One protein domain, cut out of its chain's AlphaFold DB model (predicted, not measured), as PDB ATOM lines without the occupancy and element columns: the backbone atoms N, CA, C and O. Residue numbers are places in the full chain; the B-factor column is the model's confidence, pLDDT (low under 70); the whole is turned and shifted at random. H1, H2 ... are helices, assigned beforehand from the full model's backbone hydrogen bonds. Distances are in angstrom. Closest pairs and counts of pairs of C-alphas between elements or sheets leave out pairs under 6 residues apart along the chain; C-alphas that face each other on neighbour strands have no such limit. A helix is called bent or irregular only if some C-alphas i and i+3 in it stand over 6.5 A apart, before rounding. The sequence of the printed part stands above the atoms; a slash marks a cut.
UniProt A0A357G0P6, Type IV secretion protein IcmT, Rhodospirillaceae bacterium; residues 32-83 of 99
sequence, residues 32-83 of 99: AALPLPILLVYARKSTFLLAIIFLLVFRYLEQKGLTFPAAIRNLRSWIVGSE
ATOM      1  N   ALA A  32     171.281 197.644 175.900       87.62
ATOM      2  CA  ALA A  32     171.323 196.223 176.244       87.62
ATOM      3  C   ALA A  32     171.647 195.340 175.026       87.62
ATOM      4  O   ALA A  32     172.118 194.219 175.193       87.62
ATOM      5  N   ALA A  33     171.430 195.848 173.806       88.00
ATOM      6  CA  ALA A  33     171.699 195.137 172.559       88.00
ATOM      7  C   ALA A  33     173.184 195.144 172.145       88.00
ATOM      8  O   ALA A  33     173.539 194.467 171.184       88.00
ATOM      9  N   LEU A  34     174.066 195.854 172.864       89.69
ATOM     10  CA  LEU A  34     175.498 195.975 172.547       89.69
ATOM     11  C   LEU A  34     176.238 194.642 172.284       89.69
ATOM     12  O   LEU A  34     177.043 194.606 171.354       89.69
ATOM     13  N   PRO A  35     176.005 193.538 173.023       90.81
ATOM     14  CA  PRO A  35     176.689 192.276 172.745       90.81
ATOM     15  C   PRO A  35     176.118 191.511 171.540       90.81
ATOM     16  O   PRO A  35     176.775 190.588 171.060       90.81
ATOM     17  N   LEU A  36     174.934 191.867 171.025       90.62
ATOM     18  CA  LEU A  36     174.313 191.154 169.902       90.62
ATOM     19  C   LEU A  36     175.117 191.298 168.594       90.62
ATOM     20  O   LEU A  36     175.404 190.269 167.985       90.62
ATOM     21  N   PRO A  37     175.577 192.498 168.175       92.19
ATOM     22  CA  PRO A  37     176.482 192.630 167.032       92.19
ATOM     23  C   PRO A  37     177.780 191.825 167.180       92.19
ATOM     24  O   PRO A  37     178.243 191.217 166.219       92.19
ATOM     25  N   ILE A  38     178.353 191.778 168.388       90.94
ATOM     26  CA  ILE A  38     179.587 191.024 168.665       90.94
ATOM     27  C   ILE A  38     179.347 189.524 168.475       90.94
ATOM     28  O   ILE A  38     180.176 188.830 167.892       90.94
ATOM     29  N   LEU A  39     178.199 189.028 168.935       93.19
ATOM     30  CA  LEU A  39     177.786 187.641 168.753       93.19
ATOM     31  C   LEU A  39     177.588 187.295 167.272       93.19
ATOM     32  O   LEU A  39     177.987 186.208 166.865       93.19
ATOM     33  N   LEU A  40     177.026 188.208 166.472       93.50
ATOM     34  CA  LEU A  40     176.830 188.000 165.032       93.50
ATOM     35  C   LEU A  40     178.157 187.874 164.272       93.50
ATOM     36  O   LEU A  40     178.281 187.011 163.408       93.50
ATOM     37  N   VAL A  41     179.150 188.707 164.598       95.19
ATOM     38  CA  VAL A  41     180.475 188.665 163.949       95.19
ATOM     39  C   VAL A  41     181.327 187.510 164.480       95.19
ATOM     40  O   VAL A  41     182.096 186.904 163.736       95.19
ATOM     41  N   TYR A  42     181.202 187.188 165.768       93.50
ATOM     42  CA  TYR A  42     182.009 186.177 166.439       93.50
ATOM     43  C   TYR A  42     181.131 185.265 167.300       93.50
ATOM     44  O   TYR A  42     181.057 185.393 168.525       93.50
ATOM     45  N   ALA A  43     180.468 184.312 166.644       93.44
ATOM     46  CA  ALA A  43     179.583 183.345 167.282       93.44
ATOM     47  C   ALA A  43     180.383 182.210 167.949       93.44
ATOM     48  O   ALA A  43     180.601 181.141 167.380       93.44
ATOM     49  N   ARG A  44     180.833 182.433 169.188       94.75
ATOM     50  CA  ARG A  44     181.475 181.424 170.042       94.75
ATOM     51  C   ARG A  44     180.623 181.202 171.292       94.75
ATOM     52  O   ARG A  44     179.911 182.094 171.741       94.75
ATOM     53  N   LYS A  45     180.746 180.029 171.925       95.19
ATOM     54  CA  LYS A  45     180.083 179.738 173.213       95.19
ATOM     55  C   LYS A  45     180.342 180.823 174.270       95.19
ATOM     56  O   LYS A  45     179.446 181.159 175.032       95.19
ATOM     57  N   SER A  46     181.546 181.403 174.282       94.06
ATOM     58  CA  SER A  46     181.917 182.479 175.207       94.06
ATOM     59  C   SER A  46     181.148 183.778 174.955       94.06
ATOM     60  O   SER A  46     180.632 184.363 175.902       94.06
ATOM     61  N   THR A  47     181.033 184.229 173.703       94.12
ATOM     62  CA  THR A  47     180.280 185.448 173.360       94.12
ATOM     63  C   THR A  47     178.779 185.253 173.497       94.12
ATOM     64  O   THR A  47     178.089 186.178 173.914       94.12
ATOM     65  N   PHE A  48     178.284 184.042 173.242       95.19
ATOM     66  CA  PHE A  48     176.901 183.673 173.526       95.19
ATOM     67  C   PHE A  48     176.578 183.782 175.023       95.19
ATOM     68  O   PHE A  48     175.620 184.452 175.406       95.19
ATOM     69  N   LEU A  49     177.417 183.190 175.881       95.56
ATOM     70  CA  LEU A  49     177.246 183.261 177.332       95.56
ATOM     71  C   LEU A  49     177.354 184.706 177.846       95.56
ATOM     72  O   LEU A  49     176.535 185.133 178.657       95.56
ATOM     73  N   LEU A  50     178.308 185.480 177.322       93.94
ATOM     74  CA  LEU A  50     178.457 186.899 177.643       93.94
ATOM     75  C   LEU A  50     177.202 187.702 177.271       93.94
ATOM     76  O   LEU A  50     176.722 188.478 178.093       93.94
ATOM     77  N   ALA A  51     176.641 187.490 176.077       93.81
ATOM     78  CA  ALA A  51     175.424 188.169 175.639       93.81
ATOM     79  C   ALA A  51     174.226 187.850 176.548       93.81
ATOM     80  O   ALA A  51     173.495 188.762 176.933       93.81
ATOM     81  N   ILE A  52     174.061 186.584 176.949       94.62
ATOM     82  CA  ILE A  52     173.004 186.176 177.885       94.62
ATOM     83  C   ILE A  52     173.166 186.877 179.234       94.62
ATOM     84  O   ILE A  52     172.208 187.471 179.725       94.62
ATOM     85  N   ILE A  53     174.365 186.840 179.825       95.12
ATOM     86  CA  ILE A  53     174.626 187.490 181.118       95.12
ATOM     87  C   ILE A  53     174.308 188.984 181.030       95.12
ATOM     88  O   ILE A  53     173.642 189.526 181.912       95.12
ATOM     89  N   PHE A  54     174.723 189.642 179.947       93.06
ATOM     90  CA  PHE A  54     174.453 191.062 179.735       93.06
ATOM     91  C   PHE A  54     172.949 191.359 179.701       93.06
ATOM     92  O   PHE A  54     172.474 192.239 180.420       93.06
ATOM     93  N   LEU A  55     172.181 190.591 178.924       91.81
ATOM     94  CA  LEU A  55     170.729 190.752 178.838       91.81
ATOM     95  C   LEU A  55     170.041 190.501 180.188       91.81
ATOM     96  O   LEU A  55     169.115 191.231 180.543       91.81
ATOM     97  N   LEU A  56     170.509 189.523 180.968       93.88
ATOM     98  CA  LEU A  56     169.982 189.249 182.309       93.88
ATOM     99  C   LEU A  56     170.235 190.409 183.279       93.88
ATOM    100  O   LEU A  56     169.319 190.808 183.999       93.88
ATOM    101  N   VAL A  57     171.440 190.988 183.270       93.38
ATOM    102  CA  VAL A  57     171.770 192.159 184.098       93.38
ATOM    103  C   VAL A  57     170.879 193.345 183.731       93.38
ATOM    104  O   VAL A  57     170.298 193.973 184.616       93.38
ATOM    105  N   PHE A  58     170.715 193.635 182.439       91.56
ATOM    106  CA  PHE A  58     169.842 194.726 182.000       91.56
ATOM    107  C   PHE A  58     168.380 194.477 182.363       91.56
ATOM    108  O   PHE A  58     167.725 195.391 182.855       91.56
ATOM    109  N   ARG A  59     167.891 193.240 182.225       91.38
ATOM    110  CA  ARG A  59     166.536 192.872 182.653       91.38
ATOM    111  C   ARG A  59     166.332 193.076 184.152       91.38
ATOM    112  O   ARG A  59     165.286 193.574 184.561       91.38
ATOM    113  N   TYR A  60     167.322 192.722 184.967       93.19
ATOM    114  CA  TYR A  60     167.288 192.965 186.408       93.19
ATOM    115  C   TYR A  60     167.230 194.467 186.731       93.19
ATOM    116  O   TYR A  60     166.421 194.892 187.556       93.19
ATOM    117  N   LEU A  61     168.038 195.288 186.056       92.00
ATOM    118  CA  LEU A  61     168.018 196.746 186.230       92.00
ATOM    119  C   LEU A  61     166.681 197.365 185.793       92.00
ATOM    120  O   LEU A  61     166.167 198.259 186.467       92.00
ATOM    121  N   GLU A  62     166.081 196.852 184.719       89.25
ATOM    122  CA  GLU A  62     164.768 197.289 184.235       89.25
ATOM    123  C   GLU A  62     163.647 196.968 185.223       89.25
ATOM    124  O   GLU A  62     162.787 197.814 185.461       89.25
ATOM    125  N   GLN A  63     163.691 195.799 185.874       90.38
ATOM    126  CA  GLN A  63     162.756 195.454 186.954       90.38
ATOM    127  C   GLN A  63     162.864 196.410 188.149       90.38
ATOM    128  O   GLN A  63     161.887 196.621 188.863       90.38
ATOM    129  N   LYS A  64     164.036 197.019 188.364       90.62
ATOM    130  CA  LYS A  64     164.241 198.074 189.368       90.62
ATOM    131  C   LYS A  64     163.812 199.465 188.881       90.62
ATOM    132  O   LYS A  64     163.923 200.421 189.641       90.62
ATOM    133  N   GLY A  65     163.359 199.600 187.633       89.00
ATOM    134  CA  GLY A  65     163.001 200.883 187.023       89.00
ATOM    135  C   GLY A  65     164.202 201.789 186.734       89.00
ATOM    136  O   GLY A  65     164.035 202.991 186.528       89.00
ATOM    137  N   LEU A  66     165.422 201.242 186.735       88.94
ATOM    138  CA  LEU A  66     166.646 202.008 186.523       88.94
ATOM    139  C   LEU A  66     166.996 202.044 185.033       88.94
ATOM    140  O   LEU A  66     167.182 201.012 184.396       88.94
ATOM    141  N   THR A  67     167.157 203.249 184.482       89.31
ATOM    142  CA  THR A  67     167.792 203.431 183.167       89.31
ATOM    143  C   THR A  67     169.291 203.164 183.271       89.31
ATOM    144  O   THR A  67     169.868 203.335 184.344       89.31
ATOM    145  N   PHE A  68     169.971 202.812 182.176       87.62
ATOM    146  CA  PHE A  68     171.412 202.536 182.230       87.62
ATOM    147  C   PHE A  68     172.255 203.678 182.854       87.62
ATOM    148  O   PHE A  68     173.062 203.404 183.746       87.62
ATOM    149  N   PRO A  69     172.047 204.969 182.510       89.25
ATOM    150  CA  PRO A  69     172.742 206.064 183.189       89.25
ATOM    151  C   PRO A  69     172.404 206.164 184.682       89.25
ATOM    152  O   PRO A  69     173.270 206.502 185.488       89.25
ATOM    153  N   ALA A  70     171.157 205.887 185.074       91.06
ATOM    154  CA  ALA A  70     170.758 205.867 186.480       91.06
ATOM    155  C   ALA A  70     171.380 204.680 187.229       91.06
ATOM    156  O   ALA A  70     171.834 204.854 188.357       91.06
ATOM    157  N   ALA A  71     171.483 203.514 186.590       92.88
ATOM    158  CA  ALA A  71     172.140 202.334 187.137       92.88
ATOM    159  C   ALA A  71     173.628 202.592 187.401       92.88
ATOM    160  O   ALA A  71     174.101 202.280 188.488       92.88
ATOM    161  N   ILE A  72     174.346 203.246 186.479       92.38
ATOM    162  CA  ILE A  72     175.746 203.653 186.704       92.38
ATOM    163  C   ILE A  72     175.854 204.635 187.872       92.38
ATOM    164  O   ILE A  72     176.756 204.511 188.700       92.38
ATOM    165  N   ARG A  73     174.947 205.616 187.970       92.12
ATOM    166  CA  ARG A  73     174.946 206.557 189.103       92.12
ATOM    167  C   ARG A  73     174.712 205.837 190.426       92.12
ATOM    168  O   ARG A  73     175.415 206.142 191.384       92.12
ATOM    169  N   ASN A  74     173.777 204.890 190.447       92.25
ATOM    170  CA  ASN A  74     173.475 204.077 191.616       92.25
ATOM    171  C   ASN A  74     174.670 203.192 192.004       92.25
ATOM    172  O   ASN A  74     175.083 203.179 193.158       92.25
ATOM    173  N   LEU A  75     175.289 202.531 191.021       93.00
ATOM    174  CA  LEU A  75     176.499 201.735 191.214       93.00
ATOM    175  C   LEU A  75     177.630 202.592 191.787       93.00
ATOM    176  O   LEU A  75     178.277 202.202 192.750       93.00
ATOM    177  N   ARG A  76     177.833 203.795 191.243       91.44
ATOM    178  CA  ARG A  76     178.834 204.734 191.751       91.44
ATOM    179  C   ARG A  76     178.535 205.157 193.187       91.44
ATOM    180  O   ARG A  76     179.449 205.164 194.001       91.44
ATOM    181  N   SER A  77     177.290 205.514 193.513       89.50
ATOM    182  CA  SER A  77     176.933 205.858 194.897       89.50
ATOM    183  C   SER A  77     177.080 204.676 195.846       89.50
ATOM    184  O   SER A  77     177.440 204.874 196.998       89.50
ATOM    185  N   TRP A  78     176.837 203.460 195.362       90.44
ATOM    186  CA  TRP A  78     177.034 202.244 196.135       90.44
ATOM    187  C   TRP A  78     178.521 201.972 196.409       90.44
ATOM    188  O   TRP A  78     178.865 201.663 197.542       90.44
ATOM    189  N   ILE A  79     179.405 202.173 195.420       91.56
ATOM    190  CA  ILE A  79     180.866 202.027 195.578       91.56
ATOM    191  C   ILE A  79     181.449 203.088 196.522       91.56
ATOM    192  O   ILE A  79     182.284 202.766 197.359       91.56
ATOM    193  N   VAL A  80     181.038 204.353 196.379       88.75
ATOM    194  CA  VAL A  80     181.536 205.463 197.217       88.75
ATOM    195  C   VAL A  80     181.002 205.373 198.652       88.75
ATOM    196  O   VAL A  80     181.652 205.841 199.580       88.75
ATOM    197  N   GLY A  81     179.838 204.750 198.846       83.56
ATOM    198  CA  GLY A  81     179.214 204.600 200.154       83.56
ATOM    199  C   GLY A  81     178.442 205.841 200.615       83.56
ATOM    200  O   GLY A  81     178.081 206.729 199.835       83.56
ATOM    201  N   SER A  82     178.123 205.867 201.909       78.44
ATOM    202  CA  SER A  82     177.324 206.918 202.553       78.44
ATOM    203  C   SER A  82     178.102 208.208 202.809       78.44
ATOM    204  O   SER A  82     177.488 209.268 202.945       78.44
ATOM    205  N   GLU A  83     179.433 208.150 202.854       74.69
ATOM    206  CA  GLU A  83     180.256 209.315 203.159       74.69
ATOM    207  C   GLU A  83     180.351 210.255 201.955       74.69
ATOM    208  O   GLU A  83     181.022 210.000 200.954       74.69
TER     209      GLU A  83
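AT A GLANCE: This is residues 32 to 83 of the 99 residues of the protein "Type IV secretion protein IcmT" of Rhodospirillaceae bacterium (UniProt A0A357G0P6). One long helix, H2, has the short helix H1 folded back beside its first part as a helical hairpin, and past the other end of H2 a tight link turns a corner into H3, which runs off about perpendicular to H2. The far part of H3 and the tail after it, residues 75 to 83, stick out as an arm and add to the length. The printed part has 52 residues with three named helices, in the order H1, H2, H3, and no named strand; its class is all helix. It is loose, with a radius of gyration of the C-alphas of 13.8 A, and its C-alphas span 44 by 20 by 14 A.

HOW THE PARTS SIT: H1, residues 35 to 41, touches H2, residues 45 to 63, and the two form a helical hairpin. Their lines stand at a shallow tilt of 24 degrees, and they run opposite ways. Their closest C-alphas are those of Pro 35 and Ala 51, 5.2 A apart, and H2 touches H1 with residues 47 to 54 alone. H2 and H3, residues 68 to 80, only just touch, with 3 pairs of C-alphas within 8 A, and they touch only at the corner by their link. The closest C-alphas of these two are those of Leu 61 and Ala 71, 7.0 A apart, and their lines are about perpendicular at 87 degrees. H2 touches H3 with residues 58 to 61 alone, and H3 touches H2 with residues 68 to 71 alone. H1 and H3 are apart. In H1, H2 and H3 every pair of O i and N i+4 is within hydrogen-bond range.

IN THESE COORDINATES: H1 runs from Pro 35, with its C-alpha at (176.689, 192.276, 172.745), to Val 41. H2 runs from Lys 45, with its C-alpha at (180.083, 179.738, 173.213), to Gln 63, and measures 27.1 A from first to last C-alpha. H3 begins at Phe 68 and measures 18.3 A; it ends at Val 80, with its C-alpha at (181.536, 205.463, 197.217). No helix is bent.

THE WHOLE: The two C-alphas farthest apart are those of Val 41 and Glu 83, at 44.3 A. Residues 41 to 46 stand free, and so do residues 75 to 83, of which 75 to 80 belong to H3. Without these stretches the body has 37 residues and spans 30 by 14 by 11 A. The links from H1 to H2 and from H2 to H3 are both tight, with 3 and 4 residues. The printed part has no cut, its mean pLDDT is 91.2, and no printed residue is under 70.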